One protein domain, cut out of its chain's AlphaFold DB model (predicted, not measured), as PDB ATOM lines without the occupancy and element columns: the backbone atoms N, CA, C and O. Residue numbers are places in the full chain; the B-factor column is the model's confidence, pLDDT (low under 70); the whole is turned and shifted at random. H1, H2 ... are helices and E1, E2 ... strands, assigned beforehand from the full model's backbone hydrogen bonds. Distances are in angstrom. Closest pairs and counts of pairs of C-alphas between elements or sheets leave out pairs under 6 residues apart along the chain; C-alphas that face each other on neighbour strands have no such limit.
ATOM      1  N   GLU A   6     227.381 272.981 226.480       89.06
ATOM      2  CA  GLU A   6     226.272 272.672 227.392       89.06
ATOM      3  C   GLU A   6     226.715 272.805 228.853       89.06
ATOM      4  O   GLU A   6     226.069 273.490 229.640       89.06
ATOM      5  N   ASN A   7     227.881 272.266 229.203       89.12
ATOM      6  CA  ASN A   7     228.456 272.373 230.541       89.12
ATOM      7  C   ASN A   7     228.776 273.820 230.934       89.12
ATOM      8  O   ASN A   7     228.672 274.170 232.113       89.12
ATOM      9  N   VAL A   8     229.203 274.659 229.984       88.25
ATOM     10  CA  VAL A   8     229.437 276.089 230.242       88.25
ATOM     11  C   VAL A   8     228.116 276.801 230.520       88.25
ATOM     12  O   VAL A   8     228.058 277.587 231.466       88.25
ATOM     13  N   ILE A   9     227.068 276.506 229.749       89.25
ATOM     14  CA  ILE A   9     225.725 277.065 229.952       89.25
ATOM     15  C   ILE A   9     225.167 276.628 231.310       89.25
ATOM     16  O   ILE A   9     224.798 277.485 232.109       89.25
ATOM     17  N   ASP A  10     225.229 275.338 231.636       89.94
ATOM     18  CA  ASP A  10     224.775 274.811 232.927       89.94
ATOM     19  C   ASP A  10     225.530 275.457 234.102       89.94
ATOM     20  O   ASP A  10     224.943 275.804 235.129       89.94
ATOM     21  N   CYS A  11     226.845 275.670 233.960       89.00
ATOM     22  CA  CYS A  11     227.633 276.371 234.975       89.00
ATOM     23  C   CYS A  11     227.236 277.846 235.112       89.00
ATOM     24  O   CYS A  11     227.317 278.390 236.215       89.00
ATOM     25  N   LEU A  12     226.870 278.511 234.013       87.06
ATOM     26  CA  LEU A  12     226.404 279.897 234.035       87.06
ATOM     27  C   LEU A  12     225.033 280.009 234.697       87.06
ATOM     28  O   LEU A  12     224.856 280.893 235.532       87.06
ATOM     29  N   ASP A  13     224.110 279.099 234.408       86.69
ATOM     30  CA  ASP A  13     222.800 279.071 235.061       86.69
ATOM     31  C   ASP A  13     222.945 278.797 236.561       86.69
ATOM     32  O   ASP A  13     222.423 279.546 237.389       86.69
ATOM     33  N   GLU A  14     223.779 277.824 236.949       87.50
ATOM     34  CA  GLU A  14     224.084 277.579 238.364       87.50
ATOM     35  C   GLU A  14     224.750 278.800 239.022       87.50
ATOM     36  O   GLU A  14     224.510 279.099 240.193       87.50
ATOM     37  N   PHE A  15     225.586 279.539 238.287       85.12
ATOM     38  CA  PHE A  15     226.175 280.785 238.773       85.12
ATOM     39  C   PHE A  15     225.116 281.869 239.002       85.12
ATOM     40  O   PHE A  15     225.171 282.549 240.033       85.12
ATOM     41  N   ILE A  16     224.156 282.018 238.086       82.81
ATOM     42  CA  ILE A  16     223.048 282.979 238.184       82.81
ATOM     43  C   ILE A  16     222.134 282.634 239.368       82.81
ATOM     44  O   ILE A  16     221.733 283.536 240.111       82.81
ATOM     45  N   ASP A  17     221.877 281.351 239.600       81.25
ATOM     46  CA  ASP A  17     221.048 280.863 240.707       81.25
ATOM     47  C   ASP A  17     221.790 280.772 242.047       81.25
ATOM     48  O   ASP A  17     221.170 280.635 243.104       81.25
ATOM     49  N   SER A  18     223.119 280.882 242.041       80.31
ATOM     50  CA  SER A  18     223.911 280.851 243.270       80.31
ATOM     51  C   SER A  18     223.644 282.059 244.182       80.31
ATOM     52  O   SER A  18     223.184 283.124 243.755       80.31
ATOM     53  N   ASP A  19     224.055 281.949 245.450       71.81
ATOM     54  CA  ASP A  19     224.028 283.067 246.409       71.81
ATOM     55  C   ASP A  19     224.793 284.306 245.899       71.81
ATOM     56  O   ASP A  19     224.479 285.439 246.271       71.81
ATOM     57  N   TYR A  20     225.799 284.101 245.036       70.19
ATOM     58  CA  TYR A  20     226.538 285.183 244.384       70.19
ATOM     59  C   TYR A  20     225.738 285.815 243.246       70.19
ATOM     60  O   TYR A  20     225.743 287.036 243.110       70.19
ATOM     61  N   GLY A  21     225.054 285.004 242.438       70.06
ATOM     62  CA  GLY A  21     224.214 285.490 241.350       70.06
ATOM     63  C   GLY A  21     223.006 286.272 241.862       70.06
ATOM     64  O   GLY A  21     222.679 287.324 241.319       70.06
ATOM     65  N   THR A  22     222.443 285.861 243.000       69.88
ATOM     66  CA  THR A  22     221.295 286.514 243.654       69.88
ATOM     67  C   THR A  22     221.543 287.976 244.045       69.88
ATOM     68  O   THR A  22     220.602 288.767 244.113       69.88
ATOM     69  N   THR A  23     222.794 288.372 244.303       66.19
ATOM     70  CA  THR A  23     223.143 289.773 244.606       66.19
ATOM     71  C   THR A  23     223.590 290.576 243.389       66.19
ATOM     72  O   THR A  23     223.583 291.806 243.446       66.19
ATOM     73  N   MET A  24     223.991 289.908 242.304       68.94
ATOM     74  CA  MET A  24     224.584 290.544 241.123       68.94
ATOM     75  C   MET A  24     223.622 290.639 239.936       68.94
ATOM     76  O   MET A  24     223.718 291.600 239.172       68.94
ATOM     77  N   PHE A  25     222.710 289.677 239.789       71.00
ATOM     78  CA  PHE A  25     221.788 289.563 238.662       71.00
ATOM     79  C   PHE A  25     220.357 289.879 239.059       71.00
ATOM     80  O   PHE A  25     219.896 289.552 240.150       71.00
ATOM     81  N   GLY A  26     219.635 290.478 238.118       58.91
ATOM     82  CA  GLY A  26     218.246 290.879 238.307       58.91
ATOM     83  C   GLY A  26     217.218 289.762 238.205       58.91
ATOM     84  O   GLY A  26     216.028 290.041 238.275       58.91
ATOM     85  N   CYS A  27     217.660 288.517 238.014       59.81
ATOM     86  CA  CYS A  27     216.776 287.362 237.853       59.81
ATOM     87  C   CYS A  27     215.977 287.048 239.135       59.81
ATOM     88  O   CYS A  27     214.890 286.486 239.077       59.81
ATOM     89  N   HIS A  28     216.486 287.462 240.302       62.00
ATOM     90  CA  HIS A  28     215.881 287.160 241.601       62.00
ATOM     91  C   HIS A  28     215.008 288.307 242.112       62.00
ATOM     92  O   HIS A  28     215.420 289.468 242.068       62.00
ATOM     93  N   ASP A  29     213.851 287.990 242.706       61.06
ATOM     94  CA  ASP A  29     212.859 288.970 243.197       61.06
ATOM     95  C   ASP A  29     213.463 290.069 244.088       61.06
ATOM     96  O   ASP A  29     213.051 291.231 244.037       61.06
ATOM     97  N   ARG A  30     214.475 289.727 244.897       63.53
ATOM     98  CA  ARG A  30     215.175 290.681 245.770       63.53
ATOM     99  C   ARG A  30     215.995 291.703 244.975       63.53
ATOM    100  O   ARG A  30     216.007 292.870 245.352       63.53
ATOM    101  N   ALA A  31     216.661 291.272 243.906       62.75
ATOM    102  CA  ALA A  31     217.483 292.107 243.034       62.75
ATOM    103  C   ALA A  31     216.616 292.923 242.058       62.75
ATOM    104  O   ALA A  31     216.817 294.131 241.907       62.75
ATOM    105  N   ALA A  32     215.577 292.303 241.496       64.81
ATOM    106  CA  ALA A  32     214.576 292.977 240.672       64.81
ATOM    107  C   ALA A  32     213.860 294.099 241.447       64.81
ATOM    108  O   ALA A  32     213.674 295.200 240.927       64.81
ATOM    109  N   SER A  33     213.543 293.870 242.729       61.91
ATOM    110  CA  SER A  33     212.910 294.876 243.603       61.91
ATOM    111  C   SER A  33     213.780 296.115 243.860       61.91
ATOM    112  O   SER A  33     213.244 297.169 244.198       61.91
ATOM    113  N   ILE A  34     215.104 296.017 243.687       57.84
ATOM    114  CA  ILE A  34     216.055 297.140 243.797       57.84
ATOM    115  C   ILE A  34     216.532 297.650 242.425       57.84
ATOM    116  O   ILE A  34     217.475 298.440 242.338       57.84
ATOM    117  N   GLY A  35     215.875 297.222 241.341       60.16
ATOM    118  CA  GLY A  35     216.156 297.674 239.977       60.16
ATOM    119  C   GLY A  35     217.462 297.139 239.388       60.16
ATOM    120  O   GLY A  35     217.995 297.748 238.461       60.16
ATOM    121  N   ILE A  36     217.999 296.042 239.932       69.44
ATOM    122  CA  ILE A  36     219.030 295.254 239.254       69.44
ATOM    123  C   ILE A  36     218.295 294.362 238.261       69.44
ATOM    124  O   ILE A  36     217.374 293.644 238.628       69.44
ATOM    125  N   THR A  37     218.697 294.442 237.005       70.62
ATOM    126  CA  THR A  37     218.058 293.767 235.860       70.62
ATOM    127  C   THR A  37     219.098 293.172 234.913       70.62
ATOM    128  O   THR A  37     218.762 292.662 233.851       70.62
ATOM    129  N   GLY A  38     220.381 293.252 235.279       73.00
ATOM    130  CA  GLY A  38     221.467 292.734 234.464       73.00
ATOM    131  C   GLY A  38     221.495 291.210 234.394       73.00
ATOM    132  O   GLY A  38     221.168 290.535 235.374       73.00
ATOM    133  N   TYR A  39     221.915 290.697 233.239       80.62
ATOM    134  CA  TYR A  39     222.129 289.280 232.938       80.62
ATOM    135  C   TYR A  39     223.346 289.116 232.009       80.62
ATOM    136  O   TYR A  39     223.850 290.102 231.467       80.62
ATOM    137  N   ILE A  40     223.860 287.893 231.872       85.69
ATOM    138  CA  ILE A  40     224.975 287.548 230.975       85.69
ATOM    139  C   ILE A  40     224.483 286.457 230.040       85.69
ATOM    140  O   ILE A  40     223.736 285.578 230.460       85.69
ATOM    141  N   GLU A  41     224.929 286.504 228.795       86.19
ATOM    142  CA  GLU A  41     224.633 285.488 227.796       86.19
ATOM    143  C   GLU A  41     225.928 284.811 227.350       86.19
ATOM    144  O   GLU A  41     226.980 285.444 227.235       86.19
ATOM    145  N   PHE A  42     225.856 283.511 227.090       91.19
ATOM    146  CA  PHE A  42     226.923 282.787 226.413       91.19
ATOM    147  C   PHE A  42     226.830 283.034 224.900       91.19
ATOM    148  O   PHE A  42     225.735 282.999 224.341       91.19
ATOM    149  N   VAL A  43     227.966 283.298 224.247       91.12
ATOM    150  CA  VAL A  43     228.024 283.546 222.795       91.12
ATOM    151  C   VAL A  43     228.617 282.351 222.073       91.12
ATOM    152  O   VAL A  43     227.975 281.760 221.212       91.12
ATOM    153  N   GLU A  44     229.862 282.025 222.409       90.50
ATOM    154  CA  GLU A  44     230.607 280.968 221.744       90.50
ATOM    155  C   GLU A  44     231.736 280.442 222.629       90.50
ATOM    156  O   GLU A  44     232.266 281.133 223.510       90.50
ATOM    157  N   LEU A  45     232.131 279.203 222.349       91.62
ATOM    158  CA  LEU A  45     233.287 278.547 222.936       91.62
ATOM    159  C   LEU A  45     234.343 278.337 221.844       91.62
ATOM    160  O   LEU A  45     234.181 277.511 220.948       91.62
ATOM    161  N   CYS A  46     235.459 279.056 221.939       89.94
ATOM    162  CA  CYS A  46     236.576 278.941 221.006       89.94
ATOM    163  C   CYS A  46     237.777 278.286 221.697       89.94
ATOM    164  O   CYS A  46     238.615 278.940 222.330       89.94
ATOM    165  N   GLY A  47     237.857 276.955 221.595       87.38
ATOM    166  CA  GLY A  47     238.876 276.168 222.291       87.38
ATOM    167  C   GLY A  47     238.811 276.422 223.806       87.38
ATOM    168  O   GLY A  47     237.727 276.328 224.365       87.38
ATOM    169  N   PRO A  48     239.918 276.786 224.486       89.62
ATOM    170  CA  PRO A  48     239.935 277.079 225.925       89.62
ATOM    171  C   PRO A  48     239.450 278.498 226.286       89.62
ATOM    172  O   PRO A  48     239.676 278.954 227.413       89.62
ATOM    173  N   THR A  49     238.865 279.226 225.330       89.00
ATOM    174  CA  THR A  49     238.383 280.599 225.514       89.00
ATOM    175  C   THR A  49     236.864 280.646 225.412       89.00
ATOM    176  O   THR A  49     236.298 280.218 224.410       89.00
ATOM    177  N   VAL A  50     236.216 281.189 226.441       91.50
ATOM    178  CA  VAL A  50     234.763 281.402 226.478       91.50
ATOM    179  C   VAL A  50     234.466 282.858 226.153       91.50
ATOM    180  O   VAL A  50     235.000 283.754 226.813       91.50
ATOM    181  N   THR A  51     233.598 283.091 225.174       91.25
ATOM    182  CA  THR A  51     233.091 284.424 224.848       91.25
ATOM    183  C   THR A  51     231.713 284.603 225.472       91.25
ATOM    184  O   THR A  51     230.778 283.850 225.194       91.25
ATOM    185  N   LEU A  52     231.595 285.617 226.324       90.62
ATOM    186  CA  LEU A  52     230.347 286.026 226.957       90.62
ATOM    187  C   LEU A  52     229.874 287.360 226.379       90.62
ATOM    188  O   LEU A  52     230.667 288.175 225.908       90.62
ATOM    189  N   ARG A  53     228.573 287.603 226.464       88.25
ATOM    190  CA  ARG A  53     227.946 288.872 226.112       88.25
ATOM    191  C   ARG A  53     227.292 289.468 227.340       88.25
ATOM    192  O   ARG A  53     226.580 288.783 228.077       88.25
ATOM    193  N   ILE A  54     227.532 290.756 227.554       86.00
ATOM    194  CA  ILE A  54     226.910 291.528 228.624       86.00
ATOM    195  C   ILE A  54     226.054 292.611 227.962       86.00
ATOM    196  O   ILE A  54     226.580 293.669 227.596       86.00
ATOM    197  N   PRO A  55     224.731 292.390 227.832       80.50
ATOM    198  CA  PRO A  55     223.823 293.343 227.211       80.50
ATOM    199  C   PRO A  55     224.031 294.756 227.757       80.50
ATOM    200  O   PRO A  55     224.132 294.999 228.966       80.50
ATOM    201  N   ASN A  56     224.159 295.718 226.854       71.06
ATOM    202  CA  ASN A  56     224.381 297.124 227.172       71.06
ATOM    203  C   ASN A  56     223.103 297.971 227.075       71.06
ATOM    204  O   ASN A  56     223.208 299.202 227.086       71.06
ATOM    205  N   ASP A  57     221.945 297.305 227.040       70.88
ATOM    206  CA  ASP A  57     220.613 297.902 227.021       70.88
ATOM    207  C   ASP A  57     220.336 298.757 228.264       70.88
ATOM    208  O   ASP A  57     220.826 298.484 229.363       70.88
ATOM    209  N   ASP A  58     219.511 299.795 228.095       63.72
ATOM    210  CA  ASP A  58     219.103 300.718 229.164       63.72
ATOM    211  C   ASP A  58     218.373 300.024 230.323       63.72
ATOM    212  O   ASP A  58     218.364 300.530 231.451       63.72
ATOM    213  N   ASP A  59     217.808 298.852 230.046       64.31
ATOM    214  CA  ASP A  59     217.135 297.992 231.005       64.31
ATOM    215  C   ASP A  59     218.072 296.949 231.623       64.31
ATOM    216  O   ASP A  59     217.619 296.192 232.464       64.31
ATOM    217  N   CYS A  60     219.364 296.901 231.275       68.38
ATOM    218  CA  CYS A  60     220.353 295.974 231.834       68.38
ATOM    219  C   CYS A  60     221.265 296.703 232.836       68.38
ATOM    220  O   CYS A  60     222.343 297.218 232.500       68.38
ATOM    221  N   LYS A  61     220.817 296.773 234.095       71.75
ATOM    222  CA  LYS A  61     221.509 297.508 235.163       71.75
ATOM    223  C   LYS A  61     222.147 296.557 236.156       71.75
ATOM    224  O   LYS A  61     221.467 295.744 236.784       71.75
ATOM    225  N   PHE A  62     223.451 296.727 236.340       72.75
ATOM    226  CA  PHE A  62     224.216 296.076 237.395       72.75
ATOM    227  C   PHE A  62     224.432 297.041 238.561       72.75
ATOM    228  O   PHE A  62     224.556 298.257 238.376       72.75
ATOM    229  N   TRP A  63     224.475 296.488 239.772       67.94
ATOM    230  CA  TRP A  63     224.923 297.222 240.958       67.94
ATOM    231  C   TRP A  63     226.452 297.365 240.982       67.94
ATOM    232  O   TRP A  63     226.990 298.418 241.318       67.94
ATOM    233  N   HIS A  64     227.154 296.302 240.585       72.12
ATOM    234  CA  HIS A  64     228.610 296.264 240.480       72.12
ATOM    235  C   HIS A  64     229.101 296.738 239.107       72.12
ATOM    236  O   HIS A  64     228.328 296.842 238.156       72.12
ATOM    237  N   THR A  65     230.408 297.000 238.999       77.31
ATOM    238  CA  THR A  65     231.044 297.262 237.702       77.31
ATOM    239  C   THR A  65     230.926 296.034 236.803       77.31
ATOM    240  O   THR A  65     231.095 294.897 237.262       77.31
ATOM    241  N   ARG A  66     230.685 296.236 235.509       81.38
ATOM    242  CA  ARG A  66     230.560 295.125 234.547       81.38
ATOM    243  C   ARG A  66     231.835 294.280 234.466       81.38
ATOM    244  O   ARG A  66     231.763 293.055 234.409       81.38
ATOM    245  N   SER A  67     233.004 294.907 234.606       82.06
ATOM    246  CA  SER A  67     234.289 294.198 234.712       82.06
ATOM    247  C   SER A  67     234.383 293.298 235.945       82.06
ATOM    248  O   SER A  67     235.007 292.239 235.889       82.06
ATOM    249  N   PHE A  68     233.764 293.689 237.064       82.38
ATOM    250  CA  PHE A  68     233.722 292.850 238.258       82.38
ATOM    251  C   PHE A  68     232.794 291.651 238.062       82.38
ATOM    252  O   PHE A  68     233.158 290.539 238.435       82.38
ATOM    253  N   VAL A  69     231.639 291.863 237.429       83.19
ATOM    254  CA  VAL A  69     230.692 290.795 237.076       83.19
ATOM    255  C   VAL A  69     231.363 289.751 236.173       83.19
ATOM    256  O   VAL A  69     231.339 288.563 236.497       83.19
ATOM    257  N   LEU A  70     232.068 290.188 235.122       87.06
ATOM    258  CA  LEU A  70     232.852 289.300 234.257       87.06
ATOM    259  C   LEU A  70     233.939 288.547 235.038       87.06
ATOM    260  O   LEU A  70     234.082 287.336 234.894       87.06
ATOM    261  N   GLY A  71     234.693 289.245 235.892       86.62
ATOM    262  CA  GLY A  71     235.745 288.621 236.697       86.62
ATOM    263  C   GLY A  71     235.203 287.544 237.641       86.62
ATOM    264  O   GLY A  71     235.833 286.505 237.827       86.62
ATOM    265  N   ARG A  72     234.010 287.752 238.211       86.00
ATOM    266  CA  ARG A  72     233.338 286.748 239.047       86.00
ATOM    267  C   ARG A  72     232.861 285.553 238.234       86.00
ATOM    268  O   ARG A  72     233.094 284.431 238.681       86.00
ATOM    269  N   ALA A  73     232.280 285.780 237.058       86.88
ATOM    270  CA  ALA A  73     231.908 284.706 236.142       86.88
ATOM    271  C   ALA A  73     233.140 283.877 235.738       86.88
ATOM    272  O   ALA A  73     233.111 282.654 235.823       86.88
ATOM    273  N   ALA A  74     234.262 284.528 235.417       89.00
ATOM    274  CA  ALA A  74     235.511 283.855 235.066       89.00
ATOM    275  C   ALA A  74     236.064 282.993 236.209       89.00
ATOM    276  O   ALA A  74     236.445 281.844 235.993       89.00
ATOM    277  N   VAL A  75     236.073 283.519 237.439       89.19
ATOM    278  CA  VAL A  75     236.502 282.759 238.625       89.19
ATOM    279  C   VAL A  75     235.580 281.567 238.880       89.19
ATOM    280  O   VAL A  75     236.063 280.491 239.226       89.19
ATOM    281  N   TYR A  76     234.268 281.737 238.705       88.56
ATOM    282  CA  TYR A  76     233.298 280.662 238.905       88.56
ATOM    283  C   TYR A  76     233.454 279.551 237.859       88.56
ATOM    284  O   TYR A  76     233.574 278.379 238.217       88.56
ATOM    285  N   LEU A  77     233.536 279.928 236.581       88.12
ATOM    286  CA  LEU A  77     233.758 279.009 235.469       88.12
ATOM    287  C   LEU A  77     235.075 278.248 235.628       88.12
ATOM    288  O   LEU A  77     235.083 277.028 235.516       88.12
ATOM    289  N   ASN A  78     236.168 278.929 235.978       89.75
ATOM    290  CA  ASN A  78     237.464 278.281 236.187       89.75
ATOM    291  C   ASN A  78     237.458 277.320 237.393       89.75
ATOM    292  O   ASN A  78     238.096 276.270 237.349       89.75
ATOM    293  N   ALA A  79     236.698 277.629 238.452       89.19
ATOM    294  CA  ALA A  79     236.559 276.746 239.610       89.19
ATOM    295  C   ALA A  79     235.813 275.436 239.287       89.19
ATOM    296  O   ALA A  79     236.092 274.410 239.907       89.19
ATOM    297  N   ARG A  80     234.869 275.460 238.334       88.50
ATOM    298  CA  ARG A  80     234.107 274.275 237.889       88.50
ATOM    299  C   ARG A  80     234.784 273.533 236.734       88.50
ATOM    300  O   ARG A  80     234.789 272.299 236.710       88.50
ATOM    301  N   ILE A  81     235.367 274.281 235.800       88.56
ATOM    302  CA  ILE A  81     235.989 273.805 234.565       88.56
ATOM    303  C   ILE A  81     237.390 274.439 234.460       88.56
ATOM    304  O   ILE A  81     237.564 275.488 233.834       88.56
ATOM    305  N   PRO A  82     238.422 273.810 235.051       87.06
ATOM    306  CA  PRO A  82     239.784 274.352 235.050       87.06
ATOM    307  C   PRO A  82     240.454 274.338 233.664       87.06
ATOM    308  O   PRO A  82     241.529 274.907 233.504       87.06
ATOM    309  N   GLU A  83     239.838 273.697 232.664       88.75
ATOM    310  CA  GLU A  83     240.285 273.718 231.263       88.75
ATOM    311  C   GLU A  83     240.103 275.101 230.607       88.75
ATOM    312  O   GLU A  83     240.805 275.431 229.646       88.75
ATOM    313  N   ILE A  84     239.205 275.938 231.142       89.38
ATOM    314  CA  ILE A  84     239.002 277.311 230.669       89.38
ATOM    315  C   ILE A  84     240.216 278.154 231.055       89.38
ATOM    316  O   ILE A  84     240.516 278.343 232.236       89.38
ATOM    317  N   THR A  85     240.886 278.706 230.046       88.31
ATOM    318  CA  THR A  85     242.058 279.572 230.226       88.31
ATOM    319  C   THR A  85     241.668 281.044 230.246       88.31
ATOM    320  O   THR A  85     242.181 281.794 231.071       88.31
ATOM    321  N   ASN A  86     240.762 281.461 229.355       86.94
ATOM    322  CA  ASN A  86     240.346 282.857 229.230       86.94
ATOM    323  C   ASN A  86     238.828 282.978 229.103       86.94
ATOM    324  O   ASN A  86     238.188 282.199 228.401       86.94
ATOM    325  N   VAL A  87     238.271 284.005 229.742       90.00
ATOM    326  CA  VAL A  87     236.881 284.425 229.552       90.00
ATOM    327  C   VAL A  87     236.911 285.854 229.040       90.00
ATOM    328  O   VAL A  87     237.423 286.748 229.719       90.00
ATOM    329  N   ILE A  88     236.424 286.048 227.821       90.19
ATOM    330  CA  ILE A  88     236.415 287.333 227.127       90.19
ATOM    331  C   ILE A  88     234.980 287.786 226.888       90.19
ATOM    332  O   ILE A  88     234.039 287.000 226.980       90.19
ATOM    333  N   VAL A  89     234.824 289.071 226.590       89.44
ATOM    334  CA  VAL A  89     233.545 289.641 226.164       89.44
ATOM    335  C   VAL A  89     233.586 289.870 224.662       89.44
ATOM    336  O   VAL A  89     234.662 290.163 224.135       89.44
ATOM    337  N   ASN A  90     232.437 289.741 223.997       86.38
ATOM    338  CA  ASN A  90     232.310 289.993 222.562       86.38
ATOM    339  C   ASN A  90     232.835 291.386 222.179       86.38
ATOM    340  O   ASN A  90     233.668 291.517 221.287       86.38
ATOM    341  N   ASP A  91     232.421 292.410 222.930       82.94
ATOM    342  CA  ASP A  91     232.829 293.797 222.726       82.94
ATOM    343  C   ASP A  91     233.335 294.437 224.023       82.94
ATOM    344  O   ASP A  91     232.661 294.459 225.053       82.94
ATOM    345  N   LEU A  92     234.521 295.050 223.978       78.81
ATOM    346  CA  LEU A  92     235.096 295.755 225.135       78.81
ATOM    347  C   LEU A  92     234.241 296.951 225.582       78.81
ATOM    348  O   LEU A  92     234.280 297.337 226.749       78.81
ATOM    349  N   GLU A  93     233.455 297.532 224.675       76.94
ATOM    350  CA  GLU A  93     232.531 298.618 225.004       76.94
ATOM    351  C   GLU A  93     231.376 298.158 225.901       76.94
ATOM    352  O   GLU A  93     230.828 298.971 226.649       76.94
ATOM    353  N   GLU A  94     231.042 296.863 225.908       75.62
ATOM    354  CA  GLU A  94     230.039 296.301 226.819       75.62
ATOM    355  C   GLU A  94     230.488 296.368 228.279       75.62
ATOM    356  O   GLU A  94     229.640 296.439 229.169       75.62
ATOM    357  N   LEU A  95     231.800 296.397 228.536       76.19
ATOM    358  CA  LEU A  95     232.372 296.512 229.878       76.19
ATOM    359  C   LEU A  95     232.354 297.947 230.417       76.19
ATOM    360  O   LEU A  95     232.567 298.150 231.614       76.19
ATOM    361  N   ASN A  96     232.086 298.945 229.571       76.31
ATOM    362  CA  ASN A  96     232.051 300.335 230.001       76.31
ATOM    363  C   ASN A  96     230.767 300.634 230.785       76.31
ATOM    364  O   ASN A  96     229.659 300.651 230.249       76.31
ATOM    365  N   ASP A  97     230.933 300.947 232.071       68.75
ATOM    366  CA  ASP A  97     229.831 301.341 232.959       68.75
ATOM    367  C   ASP A  97     229.250 302.729 232.625       68.75
ATOM    368  O   ASP A  97     228.158 303.088 233.071       68.75
ATOM    369  N   PHE A  98     229.986 303.532 231.857       68.94
ATOM    370  CA  PHE A  98     229.636 304.911 231.550       68.94
ATOM    371  C   PHE A  98     229.428 305.087 230.054       68.94
ATOM    372  O   PHE A  98     230.303 304.745 229.261       68.94
ATOM    373  N   GLN A  99     228.292 305.673 229.680       69.00
ATOM    374  CA  GLN A  99     228.090 306.149 228.317       69.00
ATOM    375  C   GLN A  99     228.434 307.624 228.237       69.00
ATOM    376  O   GLN A  99     227.829 308.457 228.918       69.00
ATOM    377  N   GLU A 100     229.391 307.942 227.382       69.69
ATOM    378  CA  GLU A 100     229.685 309.311 226.996       69.69
ATOM    379  C   GLU A 100     228.809 309.677 225.803       69.69
ATOM    380  O   GLU A 100     229.026 309.185 224.695       69.69
ATOM    381  N   ILE A 101     227.804 310.521 226.024       71.31
ATOM    382  CA  ILE A 101     226.991 311.051 224.931       71.31
ATOM    383  C   ILE A 101     227.630 312.364 224.492       71.31
ATOM    384  O   ILE A 101     227.736 313.313 225.272       71.31
ATOM    385  N   LYS A 102     228.117 312.368 223.251       74.06
ATOM    386  CA  LYS A 102     228.791 313.500 222.609       74.06
ATOM    387  C   LYS A 102     227.824 314.196 221.655       74.06
ATOM    388  O   LYS A 102     226.953 313.543 221.086       74.06
ATOM    389  N   ASP A 103     227.982 315.503 221.511       69.94
ATOM    390  CA  ASP A 103     227.248 316.310 220.540       69.94
ATOM    391  C   ASP A 103     227.742 316.050 219.107       69.94
ATOM    392  O   ASP A 103     228.793 315.435 218.899       69.94
ATOM    393  N   GLU A 104     227.040 316.597 218.116       76.31
ATOM    394  CA  GLU A 104     227.417 316.562 216.694       76.31
ATOM    395  C   GLU A 104     228.811 317.170 216.425       76.31
ATOM    396  O   GLU A 104     229.457 316.852 215.427       76.31
ATOM    397  N   PHE A 105     229.310 317.999 217.346       70.25
ATOM    398  CA  PHE A 105     230.641 318.612 217.306       70.25
ATOM    399  C   PHE A 105     231.713 317.840 218.095       70.25
ATOM    400  O   PHE A 105     232.863 318.273 218.165       70.25
ATOM    401  N   GLY A 106     231.367 316.692 218.685       62.62
ATOM    402  CA  GLY A 106     232.285 315.855 219.461       62.62
ATOM    403  C   GLY A 106     232.532 316.325 220.900       62.62
ATOM    404  O   GLY A 106     233.314 315.695 221.613       62.62
ATOM    405  N   GLU A 107     231.860 317.389 221.349       66.56
ATOM    406  CA  GLU A 107     231.894 317.832 222.745       66.56
ATOM    407  C   GLU A 107     231.024 316.928 223.632       66.56
ATOM    408  O   GLU A 107     229.943 316.494 223.242       66.56
ATOM    409  N   LEU A 108     231.502 316.611 224.838       66.00
ATOM    410  CA  LEU A 108     230.784 315.771 225.801       66.00
ATOM    411  C   LEU A 108     229.558 316.522 226.345       66.00
ATOM    412  O   LEU A 108     229.718 317.471 227.109       66.00
ATOM    413  N   LEU A 109     228.346 316.070 226.001       66.44
ATOM    414  CA  LEU A 109     227.097 316.661 226.494       66.44
ATOM    415  C   LEU A 109     226.792 316.195 227.917       66.44
ATOM    416  O   LEU A 109     226.571 317.006 228.813       66.44
ATOM    417  N   TYR A 110     226.772 314.878 228.135       58.94
ATOM    418  CA  TYR A 110     226.560 314.306 229.461       58.94
ATOM    419  C   TYR A 110     227.104 312.879 229.573       58.94
ATOM    420  O   TYR A 110     227.126 312.107 228.612       58.94
ATOM    421  N   LYS A 111     227.526 312.525 230.791       69.38
ATOM    422  CA  LYS A 111     227.961 311.178 231.166       69.38
ATOM    423  C   LYS A 111     226.786 310.452 231.814       69.38
ATOM    424  O   LYS A 111     226.400 310.786 232.935       69.38
ATOM    425  N   LYS A 112     226.194 309.485 231.112       64.75
ATOM    426  CA  LYS A 112     225.116 308.651 231.656       64.75
ATOM    427  C   LYS A 112     225.742 307.499 232.439       64.75
ATOM    428  O   LYS A 112     226.436 306.663 231.860       64.75
ATOM    429  N   ASP A 113     225.521 307.480 233.752       67.88
ATOM    430  CA  ASP A 113     225.824 306.310 234.579       67.88
ATOM    431  C   ASP A 113     224.792 305.220 234.257       67.88
ATOM    432  O   ASP A 113     223.586 305.437 234.413       67.88
ATOM    433  N   LYS A 114     225.260 304.081 233.740       64.00
ATOM    434  CA  LYS A 114     224.405 302.938 233.391       64.00
ATOM    435  C   LYS A 114     224.115 302.033 234.592       64.00
ATOM    436  O   LYS A 114     223.374 301.060 234.457       64.00
ATOM    437  N   ARG A 115     224.699 302.305 235.760       62.25
ATOM    438  CA  ARG A 115     224.468 301.509 236.971       62.25
ATOM    439  C   ARG A 115     223.083 301.782 237.550       62.25
ATOM    440  O   ARG A 115     222.480 302.834 237.315       62.25
ATOM    441  N   SER A 116     222.567 300.827 238.327       56.91
ATOM    442  CA  SER A 116     221.302 301.038 239.044       56.91
ATOM    443  C   SER A 116     221.411 302.245 239.986       56.91
ATOM    444  O   SER A 116     222.500 302.583 240.456       56.91
ATOM    445  N   LYS A 117     220.289 302.928 240.243       56.81
ATOM    446  CA  LYS A 117     220.249 304.037 241.206       56.81
ATOM    447  C   LYS A 117     220.513 303.472 242.600       56.81
ATOM    448  O   LYS A 117     219.832 302.541 243.015       56.81
ATOM    449  N   ASP A 118     221.473 304.053 243.317       53.19
ATOM    450  CA  ASP A 118     221.743 303.678 244.705       53.19
ATOM    451  C   ASP A 118     220.493 303.900 245.550       53.19
ATOM    452  O   ASP A 118     220.086 305.035 245.794       53.19
ATOM    453  N   PHE A 119     219.880 302.809 245.996       46.00
ATOM    454  CA  PHE A 119     218.691 302.884 246.841       46.00
ATOM    455  C   PHE A 119     219.037 303.131 248.322       46.00
ATOM    456  O   PHE A 119     218.176 303.566 249.079       46.00
ATOM    457  N   ASN A 120     220.290 302.887 248.732       51.62
ATOM    458  CA  ASN A 120     220.748 302.948 250.130       51.62
ATOM    459  C   ASN A 120     221.897 303.968 250.385       51.62
ATOM    460  O   ASN A 120     222.237 304.253 251.528       51.62
ATOM    461  N   GLY A 121     222.443 304.632 249.353       49.88
ATOM    462  CA  GLY A 121     223.417 305.735 249.525       49.88
ATOM    463  C   GLY A 121     224.831 305.329 249.986       49.88
ATOM    464  O   GLY A 121     225.651 306.174 250.332       49.88
TER     465      GLY A 121
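What this domain is: This is residues 6 to 121 of the 152 residues of an uncharacterized protein of Fragilariopsis cylindrus CCMP1102 (UniProt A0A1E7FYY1). Look for a small sheet of three strands, E1, E2 and E3, with the long helix H4 and the helix H1 over one face and no named helix over the other; an arm made of the hairpin E4 and E5 reaches away from this body and makes much of the length. The short helices H2 and H3 follow H1, and H5 comes just before the arm. The printed part has 116 residues, with H1 H2 H3 E1 E2 H4 E3 H5 E4 E5 along the chain; the class is mixed, helices and strands. The sheet's order is E1, E2, E3, mixed, and E4 and E5 are antiparallel. The whole is compact, with a radius of gyration of the C-alphas of 15.5 A and spans of 47 by 33 by 19 A.

How they stand to each other: Begin at the inner strand E2, residues 49 to 53. E1, residues 41 to 46, is its antiparallel neighbour and forms a hairpin with it; N 43 and O 51 are 3.0 A apart, within hydrogen-bond range. On the other side of E2, E3, residues 86 to 89, is parallel to it, with N 52 and O 88 at 2.9 A. H4, residues 66 to 80, is on the sheet at a height of 9.2 A, with closest C-alphas to E3 at Ala 74 and Val 87, 5.7 A. E2, H4 and E3 form a strand-helix-strand unit, two parallel neighbour strands with a helix between, whose crossover is right-handed. H1, residues 6 to 17, lies on the same face and touches H4 at a steep tilt of 59 degrees, opposite ways; Cys 11 and Leu 77 have the closest C-alphas, 6.7 A. H2, residues 21 to 24, and H3, residues 29 to 32, touch only at the corner, closest at C-alphas 23 and 31, 6.3 A. H5, residues 92 to 95, only just touches H4, with 3 pairs of C-alphas within 8 A, closest at Arg 66 and Leu 95, 5.2 A. E4, residues 98 to 102, and E5, residues 108 to 113, form an antiparallel hairpin, with N 99 and O 112 at 3.0 A; both are apart from H4. In H1 and H4 every O i to N i+4 pair is within hydrogen-bond range; H2, H3 and H5 are too short for one.

Where its parts are: Find C-alpha 6 at (226.272, 272.672, 227.392), where H1 begins its 16.5 A. H4 runs 21.4 A from C-alpha 66 at (230.560, 295.125, 234.547). E1 measures 15.2 A, E2 13.3 A and E5 13.8 A, the last ending at C-alpha 113 at (225.824, 306.310, 234.579).

The domain as a whole: The farthest C-alphas, Arg 80 and Phe 105, are 49.0 A apart. The printed part has no cut. The link from E2 to H4, residues 54 to 65, is long. Mean pLDDT of the printed part is 76.7; residues 26 to 36 and 106 to 121 are among those under 70.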